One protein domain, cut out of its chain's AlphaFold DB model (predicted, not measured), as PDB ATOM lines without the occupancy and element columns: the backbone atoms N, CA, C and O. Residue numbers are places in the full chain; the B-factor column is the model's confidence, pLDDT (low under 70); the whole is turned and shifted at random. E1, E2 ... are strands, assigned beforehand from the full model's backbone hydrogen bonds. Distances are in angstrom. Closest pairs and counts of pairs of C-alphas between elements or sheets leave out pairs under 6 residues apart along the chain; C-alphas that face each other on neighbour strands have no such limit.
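This is residues 97 to 138 of the 444 residues of an uncharacterized protein of Methylorubrum rhodesianum (UniProt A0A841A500). With little regular structure, this is a loose model: two short strand pairs, E1 with E4 and the hairpin E2 with E3, sit together at one end, and a long loop, residues 108 to 129, reaches away and folds back. The 42 printed residues hold E1, E2, E3, E4 in that order, all strand, with 13 residues in named elements. Both two-stranded sheets are antiparallel; the radius of gyration of the C-alphas is 11.5 A, the spans 33 by 20 by 12 A.

E4, residues 134 to 137, is 9.9 A long and ends at C-alpha 137 (167.284, 83.354, 199.811). E1 is residues 97 to 99, from C-alpha 97 (173.171, 85.075, 201.808), 7.1 A; E2 is 105 to 107, 6.4 A; E3 is 130 to 132, 6.9 A.

E1 and E4 are antiparallel at 170 degrees, with N 98 and O 135 2.9 A apart, within hydrogen-bond range. E2 and E3 are antiparallel at 142 degrees, with N 107 and O 130 at 2.9 A. The closest C-alphas of E2 and E4, Val 105 and Leu 135, are 7.1 A apart. E3 and E4 meet only through their link.

The C-alphas farthest apart, of Ala 101 and Asp 119, are 33.7 A apart. The printed part has no cut; the link E2 to E3 is long. Residues 128 to 129 are under pLDDT 70.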
ATOM      1  N   VAL A  97     172.207  86.182 201.762       86.81
ATOM      2  CA  VAL A  97     173.171  85.075 201.808       86.81
ATOM      3  C   VAL A  97     173.916  85.172 203.136       86.81
ATOM      4  O   VAL A  97     174.686  86.109 203.344       86.81
ATOM      5  N   MET A  98     173.670  84.238 204.054       81.56
ATOM      6  CA  MET A  98     174.253  84.256 205.402       81.56
ATOM      7  C   MET A  98     174.920  82.932 205.751       81.56
ATOM      8  O   MET A  98     174.438  81.860 205.388       81.56
ATOM      9  N   LEU A  99     176.008  83.018 206.516       81.56
ATOM     10  CA  LEU A  99     176.741  81.880 207.065       81.56
ATOM     11  C   LEU A  99     176.775  82.002 208.589       81.56
ATOM     12  O   LEU A  99     177.197  83.026 209.123       81.56
ATOM     13  N   GLY A 100     176.368  80.951 209.296       76.12
ATOM     14  CA  GLY A 100     176.340  80.928 210.757       76.12
ATOM     15  C   GLY A 100     176.511  79.519 211.304       76.12
ATOM     16  O   GLY A 100     175.532  78.803 211.502       76.12
ATOM     17  N   ALA A 101     177.756  79.124 211.572       74.56
ATOM     18  CA  ALA A 101     178.102  77.772 212.007       74.56
ATOM     19  C   ALA A 101     177.233  77.261 213.172       74.56
ATOM     20  O   ALA A 101     177.039  77.955 214.169       74.56
ATOM     21  N   GLY A 102     176.759  76.015 213.076       76.69
ATOM     22  CA  GLY A 102     175.966  75.387 214.135       76.69
ATOM     23  C   GLY A 102     174.519  75.875 214.180       76.69
ATOM     24  O   GLY A 102     173.961  76.012 215.266       76.69
ATOM     25  N   ASN A 103     173.928  76.131 213.010       83.75
ATOM     26  CA  ASN A 103     172.534  76.538 212.844       83.75
ATOM     27  C   ASN A 103     172.230  77.839 213.601       83.75
ATOM     28  O   ASN A 103     171.383  77.878 214.495       83.75
ATOM     29  N   ARG A 104     172.985  78.899 213.296       83.50
ATOM     30  CA  ARG A 104     172.891  80.187 214.007       83.50
ATOM     31  C   ARG A 104     172.035  81.225 213.308       83.50
ATOM     32  O   ARG A 104     171.573  82.134 213.991       83.50
ATOM     33  N   VAL A 105     171.827  81.097 212.002       86.38
ATOM     34  CA  VAL A 105     170.974  82.016 211.249       86.38
ATOM     35  C   VAL A 105     169.528  81.618 211.498       86.38
ATOM     36  O   VAL A 105     169.109  80.557 211.032       86.38
ATOM     37  N   SER A 106     168.785  82.430 212.248       88.31
ATOM     38  CA  SER A 106     167.339  82.264 212.388       88.31
ATOM     39  C   SER A 106     166.626  82.919 211.210       88.31
ATOM     40  O   SER A 106     166.942  84.051 210.860       88.31
ATOM     41  N   PHE A 107     165.641  82.240 210.627       89.50
ATOM     42  CA  PHE A 107     164.831  82.771 209.530       89.50
ATOM     43  C   PHE A 107     163.402  82.215 209.577       89.50
ATOM     44  O   PHE A 107     163.109  81.299 210.344       89.50
ATOM     45  N   CYS A 108     162.519  82.785 208.758       87.94
ATOM     46  CA  CYS A 108     161.102  82.445 208.674       87.94
ATOM     47  C   CYS A 108     160.780  82.080 207.209       87.94
ATOM     48  O   CYS A 108     160.748  82.968 206.357       87.94
ATOM     49  N   PRO A 109     160.629  80.786 206.864       85.81
ATOM     50  CA  PRO A 109     160.223  80.377 205.518       85.81
ATOM     51  C   PRO A 109     158.714  80.538 205.318       85.81
ATOM     52  O   PRO A 109     157.938  80.262 206.235       85.81
ATOM     53  N   GLU A 110     158.294  80.863 204.096       83.44
ATOM     54  CA  GLU A 110     156.877  81.107 203.760       83.44
ATOM     55  C   GLU A 110     155.925  80.005 204.255       83.44
ATOM     56  O   GLU A 110     154.930  80.270 204.925       83.44
ATOM     57  N   LEU A 111     156.266  78.743 203.979       80.50
ATOM     58  CA  LEU A 111     155.387  77.592 204.208       80.50
ATOM     59  C   LEU A 111     155.444  76.999 205.618       80.50
ATOM     60  O   LEU A 111     154.664  76.105 205.937       80.50
ATOM     61  N   SER A 112     156.398  77.413 206.450       80.50
ATOM     62  CA  SER A 112     156.642  76.738 207.736       80.50
ATOM     63  C   SER A 112     156.921  77.692 208.887       80.50
ATOM     64  O   SER A 112     157.306  77.252 209.962       80.50
ATOM     65  N   CYS A 113     156.720  78.993 208.690       83.56
ATOM     66  CA  CYS A 113     156.932  79.965 209.746       83.56
ATOM     67  C   CYS A 113     155.753  80.018 210.724       83.56
ATOM     68  O   CYS A 113     154.637  80.404 210.368       83.56
ATOM     69  N   VAL A 114     156.023  79.710 211.990       80.44
ATOM     70  CA  VAL A 114     155.102  79.989 213.099       80.44
ATOM     71  C   VAL A 114     155.280  81.452 213.501       80.44
ATOM     72  O   VAL A 114     156.395  81.881 213.769       80.44
ATOM     73  N   ARG A 115     154.206  82.249 213.512       78.62
ATOM     74  CA  ARG A 115     154.256  83.686 213.864       78.62
ATOM     75  C   ARG A 115     153.585  84.015 215.200       78.62
ATOM     76  O   ARG A 115     153.399  85.187 215.511       78.62
ATOM     77  N   GLY A 116     153.219  83.009 215.986       76.88
ATOM     78  CA  GLY A 116     152.305  83.210 217.099       76.88
ATOM     79  C   GLY A 116     151.905  81.948 217.849       76.88
ATOM     80  O   GLY A 116     152.185  80.846 217.375       76.88
ATOM     81  N   PRO A 117     151.215  82.093 218.992       75.88
ATOM     82  CA  PRO A 117     150.488  80.993 219.604       75.88
ATOM     83  C   PRO A 117     149.364  80.479 218.684       75.88
ATOM     84  O   PRO A 117     149.040  81.066 217.653       75.88
ATOM     85  N   TYR A 118     148.759  79.351 219.065       78.50
ATOM     86  CA  TYR A 118     147.738  78.648 218.273       78.50
ATOM     87  C   TYR A 118     146.490  79.491 217.941       78.50
ATOM     88  O   TYR A 118     145.698  79.099 217.088       78.50
ATOM     89  N   ASP A 119     146.304  80.626 218.617       83.56
ATOM     90  CA  ASP A 119     145.202  81.568 218.409       83.56
ATOM     91  C   ASP A 119     145.400  82.496 217.196       83.56
ATOM     92  O   ASP A 119     144.512  83.283 216.869       83.56
ATOM     93  N   GLY A 120     146.551  82.407 216.520       76.00
ATOM     94  CA  GLY A 120     146.866  83.191 215.326       76.00
ATOM     95  C   GLY A 120     147.339  84.619 215.610       76.00
ATOM     96  O   GLY A 120     147.547  85.382 214.665       76.00
ATOM     97  N   SER A 121     147.530  85.002 216.876       83.94
ATOM     98  CA  SER A 121     148.090  86.311 217.225       83.94
ATOM     99  C   SER A 121     149.557  86.420 216.798       83.94
ATOM    100  O   SER A 121     150.335  85.491 216.967       83.94
ATOM    101  N   VAL A 122     149.974  87.560 216.238       82.44
ATOM    102  CA  VAL A 122     151.368  87.751 215.803       82.44
ATOM    103  C   VAL A 122     152.209  88.212 216.987       82.44
ATOM    104  O   VAL A 122     152.192  89.389 217.348       82.44
ATOM    105  N   VAL A 123     152.945  87.290 217.598       83.31
ATOM    106  CA  VAL A 123     153.741  87.567 218.798       83.31
ATOM    107  C   VAL A 123     155.207  87.232 218.508       83.31
ATOM    108  O   VAL A 123     155.536  86.052 218.391       83.31
ATOM    109  N   PRO A 124     156.112  88.231 218.440       80.50
ATOM    110  CA  PRO A 124     157.519  88.025 218.075       80.50
ATOM    111  C   PRO A 124     158.265  86.984 218.914       80.50
ATOM    112  O   PRO A 124     159.157  86.310 218.412       80.50
ATOM    113  N   ALA A 125     157.873  86.813 220.180       79.44
ATOM    114  CA  ALA A 125     158.438  85.797 221.068       79.44
ATOM    115  C   ALA A 125     158.166  84.347 220.613       79.44
ATOM    116  O   ALA A 125     158.835  83.432 221.086       79.44
ATOM    117  N   PHE A 126     157.194  84.140 219.720       76.75
ATOM    118  CA  PHE A 126     156.813  82.844 219.152       76.75
ATOM    119  C   PHE A 126     157.224  82.695 217.685       76.75
ATOM    120  O   PHE A 126     156.798  81.740 217.038       76.75
ATOM    121  N   PHE A 127     157.998  83.635 217.132       78.94
ATOM    122  CA  PHE A 127     158.474  83.496 215.761       78.94
ATOM    123  C   PHE A 127     159.347  82.246 215.657       78.94
ATOM    124  O   PHE A 127     160.349  82.138 216.363       78.94
ATOM    125  N   ASP A 128     158.937  81.297 214.808       68.06
ATOM    126  CA  ASP A 128     159.684  80.066 214.584       68.06
ATOM    127  C   ASP A 128     161.099  80.434 214.166       68.06
ATOM    128  O   ASP A 128     161.331  81.147 213.184       68.06
ATOM    129  N   HIS A 129     162.050  79.952 214.951       69.00
ATOM    130  CA  HIS A 129     163.453  80.114 214.668       69.00
ATOM    131  C   HIS A 129     163.905  78.888 213.897       69.00
ATOM    132  O   HIS A 129     164.702  78.109 214.430       69.00
ATOM    133  N   GLN A 130     163.430  78.711 212.656       83.94
ATOM    134  CA  GLN A 130     164.114  77.790 211.756       83.94
ATOM    135  C   GLN A 130     165.553  78.254 211.626       83.94
ATOM    136  O   GLN A 130     165.834  79.455 211.571       83.94
ATOM    137  N   ARG A 131     166.478  77.297 211.663       86.19
ATOM    138  CA  ARG A 131     167.894  77.603 211.805       86.19
ATOM    139  C   ARG A 131     168.692  76.990 210.688       86.19
ATOM    140  O   ARG A 131     168.573  75.799 210.421       86.19
ATOM    141  N   ALA A 132     169.572  77.794 210.117       87.19
ATOM    142  CA  ALA A 132     170.482  77.345 209.090       87.19
ATOM    143  C   ALA A 132     171.925  77.673 209.458       87.19
ATOM    144  O   ALA A 132     172.223  78.675 210.116       87.19
ATOM    145  N   SER A 133     172.833  76.798 209.031       86.44
ATOM    146  CA  SER A 133     174.252  77.141 208.982       86.44
ATOM    147  C   SER A 133     174.601  77.946 207.729       86.44
ATOM    148  O   SER A 133     175.567  78.703 207.741       86.44
ATOM    149  N   VAL A 134     173.790  77.806 206.677       87.81
ATOM    150  CA  VAL A 134     173.870  78.547 205.418       87.81
ATOM    151  C   VAL A 134     172.447  78.903 204.996       87.81
ATOM    152  O   VAL A 134     171.633  78.002 204.812       87.81
ATOM    153  N   LEU A 135     172.147  80.190 204.850       87.44
ATOM    154  CA  LEU A 135     170.892  80.683 204.279       87.44
ATOM    155  C   LEU A 135     171.197  81.300 202.917       87.44
ATOM    156  O   LEU A 135     172.050  82.180 202.833       87.44
ATOM    157  N   ILE A 136     170.497  80.851 201.877       91.19
ATOM    158  CA  ILE A 136     170.516  81.448 200.538       91.19
ATOM    159  C   ILE A 136     169.058  81.686 200.163       91.19
ATOM    160  O   ILE A 136     168.295  80.734 200.014       91.19
ATOM    161  N   SER A 137     168.662  82.949 200.072       89.50
ATOM    162  CA  SER A 137     167.284  83.354 199.811       89.50
ATOM    163  C   SER A 137     167.276  84.656 199.016       89.50
ATOM    164  O   SER A 137     168.082  85.551 199.269       89.50
ATOM    165  N   GLY A 138     166.387  84.771 198.035       87.06
ATOM    166  CA  GLY A 138     166.278  85.976 197.223       87.06
ATOM    167  C   GLY A 138     165.237  85.859 196.109       87.06
ATOM    168  O   GLY A 138     164.981  84.753 195.633       87.06
TER     169      GLY A 138